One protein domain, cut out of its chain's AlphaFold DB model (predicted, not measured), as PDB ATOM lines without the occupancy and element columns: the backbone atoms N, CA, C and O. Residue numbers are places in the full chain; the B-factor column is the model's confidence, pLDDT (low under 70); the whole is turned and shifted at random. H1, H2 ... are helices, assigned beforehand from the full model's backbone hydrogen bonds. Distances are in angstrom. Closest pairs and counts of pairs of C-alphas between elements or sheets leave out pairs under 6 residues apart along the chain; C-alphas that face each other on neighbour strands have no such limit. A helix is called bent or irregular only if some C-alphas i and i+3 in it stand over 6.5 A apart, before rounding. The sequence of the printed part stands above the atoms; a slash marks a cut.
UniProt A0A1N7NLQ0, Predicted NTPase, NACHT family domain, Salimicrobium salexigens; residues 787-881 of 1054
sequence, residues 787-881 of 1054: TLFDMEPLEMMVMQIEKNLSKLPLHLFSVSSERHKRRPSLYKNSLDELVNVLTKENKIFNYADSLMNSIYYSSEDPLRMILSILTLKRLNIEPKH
ATOM      1  N   THR A 787     201.503 348.212 199.094       87.06
ATOM      2  CA  THR A 787     201.289 348.281 197.646       87.06
ATOM      3  C   THR A 787     202.348 347.520 196.854       87.06
ATOM      4  O   THR A 787     202.062 347.164 195.714       87.06
ATOM      5  N   LEU A 788     203.493 347.170 197.456       89.00
ATOM      6  CA  LEU A 788     204.615 346.444 196.831       89.00
ATOM      7  C   LEU A 788     204.330 344.964 196.520       89.00
ATOM      8  O   LEU A 788     205.258 344.192 196.317       89.00
ATOM      9  N   PHE A 789     203.061 344.564 196.456       84.19
ATOM     10  CA  PHE A 789     202.627 343.185 196.239       84.19
ATOM     11  C   PHE A 789     203.300 342.496 195.041       84.19
ATOM     12  O   PHE A 789     203.682 341.336 195.139       84.19
ATOM     13  N   ASP A 790     203.505 343.214 193.934       82.88
ATOM     14  CA  ASP A 790     204.135 342.654 192.726       82.88
ATOM     15  C   ASP A 790     205.630 342.323 192.921       82.88
ATOM     16  O   ASP A 790     206.207 341.580 192.132       82.88
ATOM     17  N   MET A 791     206.249 342.882 193.966       89.44
ATOM     18  CA  MET A 791     207.649 342.677 194.353       89.44
ATOM     19  C   MET A 791     207.778 341.695 195.528       89.44
ATOM     20  O   MET A 791     208.885 341.452 196.010       89.44
ATOM     21  N   GLU A 792     206.660 341.175 196.045       92.12
ATOM     22  CA  GLU A 792     206.674 340.262 197.183       92.12
ATOM     23  C   GLU A 792     207.212 338.879 196.784       92.12
ATOM     24  O   GLU A 792     206.895 338.357 195.711       92.12
ATOM     25  N   PRO A 793     208.001 338.247 197.667       94.25
ATOM     26  CA  PRO A 793     208.519 336.907 197.448       94.25
ATOM     27  C   PRO A 793     207.404 335.857 197.531       94.25
ATOM     28  O   PRO A 793     206.308 336.104 198.047       94.25
ATOM     29  N   LEU A 794     207.699 334.650 197.040       93.38
ATOM     30  CA  LEU A 794     206.732 333.553 196.935       93.38
ATOM     31  C   LEU A 794     206.125 333.174 198.290       93.38
ATOM     32  O   LEU A 794     204.926 332.912 198.362       93.38
ATOM     33  N   GLU A 795     206.921 333.203 199.358       93.44
ATOM     34  CA  GLU A 795     206.507 332.930 200.734       93.44
ATOM     35  C   GLU A 795     205.359 333.852 201.175       93.44
ATOM     36  O   GLU A 795     204.380 333.390 201.758       93.44
ATOM     37  N   MET A 796     205.435 335.148 200.858       92.56
ATOM     38  CA  MET A 796     204.381 336.117 201.180       92.56
ATOM     39  C   MET A 796     203.200 336.015 200.212       92.56
ATOM     40  O   MET A 796     202.046 336.011 200.642       92.56
ATOM     41  N   MET A 797     203.481 335.894 198.910       91.06
ATOM     42  CA  MET A 797     202.453 335.819 197.871       91.06
ATOM     43  C   MET A 797     201.512 334.630 198.101       91.06
ATOM     44  O   MET A 797     200.291 334.781 198.067       91.06
ATOM     45  N   VAL A 798     202.068 333.449 198.382       92.31
ATOM     46  CA  VAL A 798     201.310 332.216 198.627       92.31
ATOM     47  C   VAL A 798     200.453 332.322 199.897       92.31
ATOM     48  O   VAL A 798     199.284 331.932 199.867       92.31
ATOM     49  N   MET A 799     200.975 332.917 200.977       90.31
ATOM     50  CA  MET A 799     200.200 333.207 202.196       90.31
ATOM     51  C   MET A 799     199.026 334.147 201.931       90.31
ATOM     52  O   MET A 799     197.910 333.909 202.399       90.31
ATOM     53  N   GLN A 800     199.250 335.196 201.143       88.50
ATOM     54  CA  GLN A 800     198.205 336.155 200.815       88.50
ATOM     55  C   GLN A 800     197.113 335.536 199.929       88.50
ATOM     56  O   GLN A 800     195.932 335.836 200.125       88.50
ATOM     57  N   ILE A 801     197.472 334.644 198.997       90.69
ATOM     58  CA  ILE A 801     196.492 333.876 198.216       90.69
ATOM     59  C   ILE A 801     195.628 333.026 199.152       90.69
ATOM     60  O   ILE A 801     194.406 333.124 199.083       90.69
ATOM     61  N   GLU A 802     196.229 332.234 200.045       92.00
ATOM     62  CA  GLU A 802     195.472 331.359 200.952       92.00
ATOM     63  C   GLU A 802     194.531 332.153 201.864       92.00
ATOM     64  O   GLU A 802     193.347 331.826 201.999       92.00
ATOM     65  N   LYS A 803     195.018 333.269 202.414       88.44
ATOM     66  CA  LYS A 803     194.200 334.215 203.176       88.44
ATOM     67  C   LYS A 803     192.995 334.688 202.363       88.44
ATOM     68  O   LYS A 803     191.870 334.647 202.864       88.44
ATOM     69  N   ASN A 804     193.205 335.132 201.126       88.19
ATOM     70  CA  ASN A 804     192.129 335.644 200.280       88.19
ATOM     71  C   ASN A 804     191.124 334.541 199.911       88.19
ATOM     72  O   ASN A 804     189.918 334.779 199.999       88.19
ATOM     73  N   LEU A 805     191.587 333.320 199.614       90.31
ATOM     74  CA  LEU A 805     190.723 332.156 199.386       90.31
ATOM     75  C   LEU A 805     189.850 331.855 200.611       90.31
ATOM     76  O   LEU A 805     188.647 331.624 200.472       90.31
ATOM     77  N   SER A 806     190.420 331.935 201.818       85.94
ATOM     78  CA  SER A 806     189.692 331.680 203.067       85.94
ATOM     79  C   SER A 806     188.545 332.668 203.315       85.94
ATOM     80  O   SER A 806     187.566 332.308 203.973       85.94
ATOM     81  N   LYS A 807     188.631 333.889 202.765       86.06
ATOM     82  CA  LYS A 807     187.626 334.957 202.898       86.06
ATOM     83  C   LYS A 807     186.530 334.907 201.829       86.06
ATOM     84  O   LYS A 807     185.545 335.633 201.952       86.06
ATOM     85  N   LEU A 808     186.664 334.067 200.799       87.50
ATOM     86  CA  LEU A 808     185.666 333.980 199.734       87.50
ATOM     87  C   LEU A 808     184.312 333.460 200.252       87.50
ATOM     88  O   LEU A 808     184.270 332.515 201.052       87.50
ATOM     89  N   PRO A 809     183.179 334.006 199.766       87.69
ATOM     90  CA  PRO A 809     181.862 333.515 200.146       87.69
ATOM     91  C   PRO A 809     181.646 332.064 199.700       87.69
ATOM     92  O   PRO A 809     181.536 331.772 198.508       87.69
ATOM     93  N   LEU A 810     181.507 331.154 200.672       85.19
ATOM     94  CA  LEU A 810     181.351 329.707 200.441       85.19
ATOM     95  C   LEU A 810     180.174 329.356 199.512       85.19
ATOM     96  O   LEU A 810     180.201 328.346 198.815       85.19
ATOM     97  N   HIS A 811     179.118 330.172 199.502       83.69
ATOM     98  CA  HIS A 811     177.954 329.939 198.649       83.69
ATOM     99  C   HIS A 811     178.233 330.209 197.161       83.69
ATOM    100  O   HIS A 811     177.596 329.573 196.322       83.69
ATOM    101  N   LEU A 812     179.184 331.101 196.845       83.75
ATOM    102  CA  LEU A 812     179.593 331.449 195.477       83.75
ATOM    103  C   LEU A 812     180.745 330.567 194.992       83.75
ATOM    104  O   LEU A 812     180.718 330.061 193.862       83.75
ATOM    105  N   PHE A 813     181.732 330.378 195.869       86.75
ATOM    106  CA  PHE A 813     182.991 329.700 195.595       86.75
ATOM    107  C   PHE A 813     183.081 328.443 196.461       86.75
ATOM    108  O   PHE A 813     183.320 328.513 197.667       86.75
ATOM    109  N   SER A 814     182.870 327.278 195.847       84.56
ATOM    110  CA  SER A 814     183.015 325.988 196.524       84.56
ATOM    111  C   SER A 814     183.591 324.936 195.591       84.56
ATOM    112  O   SER A 814     183.320 324.947 194.390       84.56
ATOM    113  N   VAL A 815     184.383 324.033 196.165       74.25
ATOM    114  CA  VAL A 815     184.929 322.856 195.487       74.25
ATOM    115  C   VAL A 815     184.166 321.634 196.024       74.25
ATOM    116  O   VAL A 815     184.103 321.475 197.243       74.25
ATOM    117  N   SER A 816     183.599 320.794 195.139       68.19
ATOM    118  CA  SER A 816     182.808 319.547 195.367       68.19
ATOM    119  C   SER A 816     181.261 319.613 195.264       68.19
ATOM    120  O   SER A 816     180.675 320.685 195.141       68.19
ATOM    121  N   SER A 817     180.626 318.429 195.174       55.03
ATOM    122  CA  SER A 817     179.229 318.179 194.757       55.03
ATOM    123  C   SER A 817     178.169 318.662 195.760       55.03
ATOM    124  O   SER A 817     178.467 318.877 196.934       55.03
ATOM    125  N   GLU A 818     176.917 318.811 195.293       49.31
ATOM    126  CA  GLU A 818     175.771 319.502 195.933       49.31
ATOM    127  C   GLU A 818     175.507 319.208 197.428       49.31
ATOM    128  O   GLU A 818     174.804 319.979 198.077       49.31
ATOM    129  N   ARG A 819     176.082 318.142 198.002       51.47
ATOM    130  CA  ARG A 819     175.888 317.737 199.404       51.47
ATOM    131  C   ARG A 819     176.989 318.176 200.387       51.47
ATOM    132  O   ARG A 819     176.714 318.171 201.581       51.47
ATOM    133  N   HIS A 820     178.182 318.609 199.948       63.06
ATOM    134  CA  HIS A 820     179.270 319.037 200.857       63.06
ATOM    135  C   HIS A 820     180.102 320.216 200.314       63.06
ATOM    136  O   HIS A 820     181.251 320.045 199.921       63.06
ATOM    137  N   LYS A 821     179.567 321.446 200.322       71.38
ATOM    138  CA  LYS A 821     180.323 322.640 199.886       71.38
ATOM    139  C   LYS A 821     181.556 322.879 200.773       71.38
ATOM    140  O   LYS A 821     181.410 323.125 201.967       71.38
ATOM    141  N   ARG A 822     182.760 322.875 200.189       77.12
ATOM    142  CA  ARG A 822     184.029 323.208 200.872       77.12
ATOM    143  C   ARG A 822     184.661 324.467 200.286       77.12
ATOM    144  O   ARG A 822     184.558 324.696 199.080       77.12
ATOM    145  N   ARG A 823     185.326 325.267 201.132       85.62
ATOM    146  CA  ARG A 823     186.068 326.459 200.682       85.62
ATOM    147  C   ARG A 823     187.288 326.047 199.841       85.62
ATOM    148  O   ARG A 823     187.923 325.050 200.192       85.62
ATOM    149  N   PRO A 824     187.619 326.794 198.772       89.06
ATOM    150  CA  PRO A 824     188.871 326.614 198.040       89.06
ATOM    151  C   PRO A 824     190.088 326.853 198.948       89.06
ATOM    152  O   PRO A 824     190.039 327.738 199.800       89.06
ATOM    153  N   SER A 825     191.164 326.080 198.779       90.44
ATOM    154  CA  SER A 825     192.401 326.229 199.566       90.44
ATOM    155  C   SER A 825     193.615 325.666 198.825       90.44
ATOM    156  O   SER A 825     193.537 324.582 198.242       90.44
ATOM    157  N   LEU A 826     194.759 326.348 198.904       92.19
ATOM    158  CA  LEU A 826     196.043 325.891 198.364       92.19
ATOM    159  C   LEU A 826     196.573 324.634 199.072       92.19
ATOM    160  O   LEU A 826     197.348 323.878 198.485       92.19
ATOM    161  N   TYR A 827     196.132 324.359 200.305       89.62
ATOM    162  CA  TYR A 827     196.483 323.116 200.999       89.62
ATOM    163  C   TYR A 827     195.815 321.888 200.371       89.62
ATOM    164  O   TYR A 827     196.364 320.784 200.427       89.62
ATOM    165  N   LYS A 828     194.617 322.060 199.798       88.00
ATOM    166  CA  LYS A 828     193.729 320.953 199.406       88.00
ATOM    167  C   LYS A 828     193.530 320.825 197.901       88.00
ATOM    168  O   LYS A 828     193.243 319.724 197.445       88.00
ATOM    169  N   ASN A 829     193.672 321.914 197.154       91.00
ATOM    170  CA  ASN A 829     193.315 321.986 195.742       91.00
ATOM    171  C   ASN A 829     194.527 322.258 194.853       91.00
ATOM    172  O   ASN A 829     195.482 322.916 195.267       91.00
ATOM    173  N   SER A 830     194.482 321.762 193.615       90.62
ATOM    174  CA  SER A 830     195.475 322.122 192.596       90.62
ATOM    175  C   SER A 830     195.222 323.536 192.060       90.62
ATOM    176  O   SER A 830     194.107 324.060 192.145       90.62
ATOM    177  N   LEU A 831     196.241 324.158 191.458       92.38
ATOM    178  CA  LEU A 831     196.076 325.463 190.806       92.38
ATOM    179  C   LEU A 831     194.996 325.417 189.709       92.38
ATOM    180  O   LEU A 831     194.246 326.377 189.557       92.38
ATOM    181  N   ASP A 832     194.863 324.297 188.992       91.00
ATOM    182  CA  ASP A 832     193.833 324.113 187.962       91.00
ATOM    183  C   ASP A 832     192.417 324.076 188.538       91.00
ATOM    184  O   ASP A 832     191.517 324.731 188.013       91.00
ATOM    185  N   GLU A 833     192.215 323.356 189.643       90.06
ATOM    186  CA  GLU A 833     190.928 323.326 190.344       90.06
ATOM    187  C   GLU A 833     190.527 324.721 190.832       90.06
ATOM    188  O   GLU A 833     189.378 325.130 190.663       90.06
ATOM    189  N   LEU A 834     191.480 325.466 191.401       91.94
ATOM    190  CA  LEU A 834     191.244 326.818 191.903       91.94
ATOM    191  C   LEU A 834     190.898 327.785 190.773       91.94
ATOM    192  O   LEU A 834     189.896 328.491 190.873       91.94
ATOM    193  N   VAL A 835     191.670 327.789 189.681       91.50
ATOM    194  CA  VAL A 835     191.372 328.630 188.511       91.50
ATOM    195  C   VAL A 835     189.975 328.319 187.988       91.50
ATOM    196  O   VAL A 835     189.185 329.245 187.827       91.50
ATOM    197  N   ASN A 836     189.632 327.041 187.809       89.88
ATOM    198  CA  ASN A 836     188.316 326.641 187.313       89.88
ATOM    199  C   ASN A 836     187.179 327.120 188.225       89.88
ATOM    200  O   ASN A 836     186.173 327.623 187.733       89.88
ATOM    201  N   VAL A 837     187.313 326.999 189.550       89.62
ATOM    202  CA  VAL A 837     186.261 327.425 190.490       89.62
ATOM    203  C   VAL A 837     186.118 328.945 190.555       89.62
ATOM    204  O   VAL A 837     184.996 329.440 190.673       89.62
ATOM    205  N   LEU A 838     187.224 329.685 190.463       90.00
ATOM    206  CA  LEU A 838     187.223 331.146 190.543       90.00
ATOM    207  C   LEU A 838     186.710 331.794 189.248       90.00
ATOM    208  O   LEU A 838     185.927 332.742 189.305       90.00
ATOM    209  N   THR A 839     187.118 331.290 188.081       87.81
ATOM    210  CA  THR A 839     186.802 331.916 186.785       87.81
ATOM    211  C   THR A 839     185.534 331.380 186.128       87.81
ATOM    212  O   THR A 839     185.034 332.016 185.199       87.81
ATOM    213  N   LYS A 840     184.967 330.259 186.609       87.38
ATOM    214  CA  LYS A 840     183.701 329.717 186.092       87.38
ATOM    215  C   LYS A 840     182.631 330.806 186.056       87.38
ATOM    216  O   LYS A 840     182.367 331.436 187.076       87.38
ATOM    217  N   GLU A 841     182.014 330.998 184.889       84.25
ATOM    218  CA  GLU A 841     180.939 331.983 184.670       84.25
ATOM    219  C   GLU A 841     181.321 333.412 185.117       84.25
ATOM    220  O   GLU A 841     180.476 334.171 185.587       84.25
ATOM    221  N   ASN A 842     182.603 333.782 185.007       84.25
ATOM    222  CA  ASN A 842     183.143 335.082 185.428       84.25
ATOM    223  C   ASN A 842     182.894 335.430 186.910       84.25
ATOM    224  O   ASN A 842     182.928 336.602 187.289       84.25
ATOM    225  N   LYS A 843     182.683 334.428 187.777       87.94
ATOM    226  CA  LYS A 843     182.320 334.625 189.191       87.94
ATOM    227  C   LYS A 843     183.263 335.546 189.958       87.94
ATOM    228  O   LYS A 843     182.783 336.413 190.680       87.94
ATOM    229  N   ILE A 844     184.580 335.367 189.829       88.06
ATOM    230  CA  ILE A 844     185.554 336.188 190.564       88.06
ATOM    231  C   ILE A 844     185.534 337.657 190.130       88.06
ATOM    232  O   ILE A 844     185.666 338.530 190.980       88.06
ATOM    233  N   PHE A 845     185.301 337.930 188.842       88.00
ATOM    234  CA  PHE A 845     185.193 339.290 188.309       88.00
ATOM    235  C   PHE A 845     183.894 339.952 188.772       88.00
ATOM    236  O   PHE A 845     183.939 341.029 189.350       88.00
ATOM    237  N   ASN A 846     182.762 339.247 188.666       87.81
ATOM    238  CA  ASN A 846     181.476 339.735 189.174       87.81
ATOM    239  C   ASN A 846     181.522 339.998 190.690       87.81
ATOM    240  O   ASN A 846     180.929 340.954 191.187       87.81
ATOM    241  N   TYR A 847     182.231 339.146 191.440       87.88
ATOM    242  CA  TYR A 847     182.438 339.346 192.869       87.88
ATOM    243  C   TYR A 847     183.316 340.571 193.142       87.88
ATOM    244  O   TYR A 847     182.932 341.398 193.961       87.88
ATOM    245  N   ALA A 848     184.439 340.733 192.440       86.12
ATOM    246  CA  ALA A 848     185.279 341.923 192.564       86.12
ATOM    247  C   ALA A 848     184.502 343.215 192.250       86.12
ATOM    248  O   ALA A 848     184.564 344.160 193.036       86.12
ATOM    249  N   ASP A 849     183.696 343.228 191.185       85.25
ATOM    250  CA  ASP A 849     182.835 344.363 190.829       85.25
ATOM    251  C   ASP A 849     181.816 344.668 191.935       85.25
ATOM    252  O   ASP A 849     181.607 345.829 192.293       85.25
ATOM    253  N   SER A 850     181.233 343.635 192.560       85.75
ATOM    254  CA  SER A 850     180.308 343.812 193.691       85.75
ATOM    255  C   SER A 850     180.955 344.476 194.915       85.75
ATOM    256  O   SER A 850     180.257 345.059 195.743       85.75
ATOM    257  N   LEU A 851     182.288 344.426 195.021       83.38
ATOM    258  CA  LEU A 851     183.052 345.023 196.114       83.38
ATOM    259  C   LEU A 851     183.515 346.460 195.831       83.38
ATOM    260  O   LEU A 851     184.013 347.096 196.755       83.38
ATOM    261  N   MET A 852     183.329 347.014 194.622       72.69
ATOM    262  CA  MET A 852     183.830 348.359 194.260       72.69
ATOM    263  C   MET A 852     183.367 349.490 195.194       72.69
ATOM    264  O   MET A 852     184.067 350.489 195.322       72.69
ATOM    265  N   ASN A 853     182.216 349.333 195.856       68.06
ATOM    266  CA  ASN A 853     181.666 350.308 196.809       68.06
ATOM    267  C   ASN A 853     181.698 349.814 198.270       68.06
ATOM    268  O   ASN A 853     181.072 350.415 199.144       68.06
ATOM    269  N   SER A 854     182.374 348.697 198.547       67.56
ATOM    270  CA  SER A 854     182.479 348.144 199.896       67.56
ATOM    271  C   SER A 854     183.539 348.891 200.697       67.56
ATOM    272  O   SER A 854     184.702 348.943 200.316       67.56
ATOM    273  N   ILE A 855     183.155 349.416 201.861       57.06
ATOM    274  CA  ILE A 855     184.094 350.045 202.806       57.06
ATOM    275  C   ILE A 855     184.969 348.978 203.499       57.06
ATOM    276  O   ILE A 855     186.050 349.279 203.995       57.06
ATOM    277  N   TYR A 856     184.516 347.719 203.526       53.19
ATOM    278  CA  TYR A 856     185.121 346.648 204.327       53.19
ATOM    279  C   TYR A 856     186.009 345.683 203.534       53.19
ATOM    280  O   TYR A 856     186.811 344.968 204.132       53.19
ATOM    281  N   TYR A 857     185.860 345.624 202.209       61.81
ATOM    282  CA  TYR A 857     186.555 344.652 201.364       61.81
ATOM    283  C   TYR A 857     187.052 345.314 200.082       61.81
ATOM    284  O   TYR A 857     186.263 345.904 199.352       61.81
ATOM    285  N   SER A 858     188.347 345.168 199.796       72.69
ATOM    286  CA  SER A 858     188.964 345.688 198.576       72.69
ATOM    287  C   SER A 858     188.576 344.838 197.365       72.69
ATOM    288  O   SER A 858     188.786 343.623 197.367       72.69
ATOM    289  N   SER A 859     188.060 345.469 196.306       78.06
ATOM    290  CA  SER A 859     187.844 344.812 195.009       78.06
ATOM    291  C   SER A 859     189.154 344.376 194.341       78.06
ATOM    292  O   SER A 859     189.144 343.484 193.493       78.06
ATOM    293  N   GLU A 860     190.298 344.940 194.747       77.75
ATOM    294  CA  GLU A 860     191.608 344.554 194.222       77.75
ATOM    295  C   GLU A 860     192.091 343.203 194.763       77.75
ATOM    296  O   GLU A 860     192.790 342.486 194.050       77.75
ATOM    297  N   ASP A 861     191.720 342.818 195.988       80.69
ATOM    298  CA  ASP A 861     192.253 341.608 196.630       80.69
ATOM    299  C   ASP A 861     191.893 340.312 195.872       80.69
ATOM    300  O   ASP A 861     192.796 339.500 195.621       80.69
ATOM    301  N   PRO A 862     190.629 340.086 195.445       84.62
ATOM    302  CA  PRO A 862     190.270 338.919 194.640       84.62
ATOM    303  C   PRO A 862     190.940 338.915 193.259       84.62
ATOM    304  O   PRO A 862     191.310 337.848 192.764       84.62
ATOM    305  N   LEU A 863     191.121 340.093 192.650       84.88
ATOM    306  CA  LEU A 863     191.748 340.246 191.334       84.88
ATOM    307  C   LEU A 863     193.257 339.980 191.391       84.88
ATOM    308  O   LEU A 863     193.789 339.212 190.590       84.88
ATOM    309  N   ARG A 864     193.951 340.543 192.384       84.88
ATOM    310  CA  ARG A 864     195.370 340.264 192.634       84.88
ATOM    311  C   ARG A 864     195.588 338.787 192.939       84.88
ATOM    312  O   ARG A 864     196.484 338.179 192.368       84.88
ATOM    313  N   MET A 865     194.723 338.181 193.753       89.56
ATOM    314  CA  MET A 865     194.788 336.752 194.061       89.56
ATOM    315  C   MET A 865     194.724 335.881 192.800       89.56
ATOM    316  O   MET A 865     195.568 335.000 192.637       89.56
ATOM    317  N   ILE A 866     193.757 336.107 191.897       89.56
ATOM    318  CA  ILE A 866     193.664 335.296 190.671       89.56
ATOM    319  C   ILE A 866     194.874 335.521 189.752       89.56
ATOM    320  O   ILE A 866     195.400 334.553 189.201       89.56
ATOM    321  N   LEU A 867     195.381 336.755 189.644       88.31
ATOM    322  CA  LEU A 867     196.601 337.057 188.884       88.31
ATOM    323  C   LEU A 867     197.830 336.339 189.459       88.31
ATOM    324  O   LEU A 867     198.628 335.779 188.701       88.31
ATOM    325  N   SER A 868     197.967 336.286 190.782       90.75
ATOM    326  CA  SER A 868     199.046 335.547 191.439       90.75
ATOM    327  C   SER A 868     198.923 334.041 191.222       90.75
ATOM    328  O   SER A 868     199.912 333.404 190.876       90.75
ATOM    329  N   ILE A 869     197.718 333.464 191.315       92.69
ATOM    330  CA  ILE A 869     197.475 332.040 191.010       92.69
ATOM    331  C   ILE A 869     197.901 331.710 189.571       92.69
ATOM    332  O   ILE A 869     198.601 330.722 189.336       92.69
ATOM    333  N   LEU A 870     197.523 332.550 188.602       91.69
ATOM    334  CA  LEU A 870     197.927 332.390 187.202       91.69
ATOM    335  C   LEU A 870     199.444 332.539 187.020       91.69
ATOM    336  O   LEU A 870     200.042 331.811 186.227       91.69
ATOM    337  N   THR A 871     200.076 333.437 187.777       90.56
ATOM    338  CA  THR A 871     201.533 333.629 187.772       90.56
ATOM    339  C   THR A 871     202.261 332.391 188.293       90.56
ATOM    340  O   THR A 871     203.174 331.910 187.622       90.56
ATOM    341  N   LEU A 872     201.822 331.820 189.421       92.62
ATOM    342  CA  LEU A 872     202.374 330.577 189.971       92.62
ATOM    343  C   LEU A 872     202.244 329.422 188.973       92.62
ATOM    344  O   LEU A 872     203.212 328.700 188.736       92.62
ATOM    345  N   LYS A 873     201.081 329.302 188.320       92.44
ATOM    346  CA  LYS A 873     200.844 328.292 187.282       92.44
ATOM    347  C   LYS A 873     201.782 328.475 186.086       92.44
ATOM    348  O   LYS A 873     202.388 327.509 185.635       92.44
ATOM    349  N   ARG A 874     201.940 329.708 185.591       92.94
ATOM    350  CA  ARG A 874     202.836 330.032 184.466       92.94
ATOM    351  C   ARG A 874     204.297 329.699 184.776       92.94
ATOM    352  O   ARG A 874     205.007 329.233 183.895       92.94
ATOM    353  N   LEU A 875     204.738 329.954 186.005       92.12
ATOM    354  CA  LEU A 875     206.104 329.682 186.458       92.12
ATOM    355  C   LEU A 875     206.319 328.225 186.910       92.12
ATOM    356  O   LEU A 875     207.422 327.884 187.324       92.12
ATOM    357  N   ASN A 876     205.289 327.373 186.826       92.12
ATOM    358  CA  ASN A 876     205.304 325.988 187.298       92.12
ATOM    359  C   ASN A 876     205.748 325.852 188.771       92.12
ATOM    360  O   ASN A 876     206.512 324.958 189.132       92.12
ATOM    361  N   ILE A 877     205.292 326.779 189.618       93.31
ATOM    362  CA  ILE A 877     205.619 326.821 191.046       93.31
ATOM    363  C   ILE A 877     204.566 326.033 191.819       93.31
ATOM    364  O   ILE A 877     203.375 326.328 191.729       93.31
ATOM    365  N   GLU A 878     205.007 325.072 192.628       92.50
ATOM    366  CA  GLU A 878     204.132 324.334 193.538       92.50
ATOM    367  C   GLU A 878     203.923 325.130 194.845       92.50
ATOM    368  O   GLU A 878     204.852 325.227 195.653       92.50
ATOM    369  N   PRO A 879     202.716 325.682 195.112       91.38
ATOM    370  CA  PRO A 879     202.494 326.573 196.258       91.38
ATOM    371  C   PRO A 879     202.735 325.887 197.606       91.38
ATOM    372  O   PRO A 879     203.130 326.532 198.573       91.38
ATOM    373  N   LYS A 880     202.544 324.563 197.672       89.38
ATOM    374  CA  LYS A 880     202.698 323.767 198.898       89.38
ATOM    375  C   LYS A 880     204.101 323.833 199.502       89.38
ATOM    376  O   LYS A 880     204.223 323.642 200.706       89.38
ATOM    377  N   HIS A 881     205.131 324.126 198.707       90.94
ATOM    378  CA  HIS A 881     206.498 324.306 199.209       90.94
ATOM    379  C   HIS A 881     206.702 325.615 199.982       90.94
ATOM    380  O   HIS A 881     207.647 325.707 200.758       90.94
TER     381      HIS A 881
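Overview. This is residues 787 to 881 of the 1054 residues of the protein "Predicted NTPase, NACHT family domain" of Salimicrobium salexigens (UniProt A0A1N7NLQ0). Look first for H3, the longest helix, bent into two arms: H4 folds back over it, packs on both arms, and is crossed on another side by H2. The short H1 sits near H2 without touching any helix, and a long link, residues 808 to 830, loops from the end of H2 round to H3a. The printed part has 95 residues with four named helices, H1, H2, H3 and H4 in that order, and no named strand; the class is all helix, with 54 residues in named elements. The whole is compact, with a radius of gyration of the C-alphas of 13.1 A, and rounded, with spans of 36 by 31 by 19 A.

Along the chain. Find H3 at residues 831 to 850, assigned as one helix by its hydrogen bonds but bent, with C-alphas 838 and 841 lying 8.6 A apart. Its first arm, H3a, begins at C-alpha 831 at (196.076, 325.463, 190.806) and runs 10.5 A to residue 838. The second arm, H3b, covers residues 841 to 850 and measures 14.9 A; it is itself irregular, with C-alphas 841 and 844 lying 8.6 A apart. Residues 839 and 840 belong to neither arm. Go on to H4, residues 860 to 874, which runs 20.8 A and ends at C-alpha 874 at (202.836, 330.032, 184.466). Turn back to H2, residues 794 to 807, which runs 20.1 A from C-alpha 794 at (206.732, 333.553, 196.935). H1, residues 787 to 791, stands before it and is irregular, with C-alphas 787 and 790 lying 8.0 A apart.

Arrangement. Compare the two arms first: H3a and H3b are close but not clearly touching, with C-alphas 838 and 844 the closest at 5.3 A, and their lines stand at a steep tilt of 65 degrees. H4 touches H3a at a shallow tilt of 30 degrees, opposite ways, and the closest C-alphas are those of Leu 831 and Lys 873, 6.6 A apart. H4 touches H3b with residues 860 to 863 alone, and the closest C-alphas are those of Ala 848 and Pro 862, 6.2 A apart. H3b and H4 form a helical hairpin, running opposite ways at a steep tilt of 37 degrees, only just past shallow. Look next at Ile 801 and Met 865, whose C-alphas, 5.3 A apart, are the closest of H2 and H4; these helices touch at a steep tilt of 51 degrees, opposite ways. The helix packing is mostly crossed, but only just: 1 of the 3 touching pairs that have a tilt is at a shallow one. H2 is apart from H3a and from H3b. H1 and H2 are close but not clearly touching, and their closest C-alphas, those of Phe 789 and Met 797, are 7.5 A apart. In H3a and H4 every O i to N i+4 pair is within hydrogen-bond range; in H2 it is 9 of 10, in H3b 5 of 6 and in H1 0 of 1, with 1 of 2 O i to N i+3 pairs in H1.

Size, cuts and confidence. Find Met 791 and Arg 819 for the two C-alphas farthest apart, 40.7 A. The printed part has no cut. The link from H2 to H3 is long, with 23 residues; the link from H3 to H4 is short, with 9 residues, and that from H1 to H2 is tight, with 2. Check the B-factor column: mean pLDDT of the printed part is 84.8, and residues 816 to 820 and 853 to 857 are under 70.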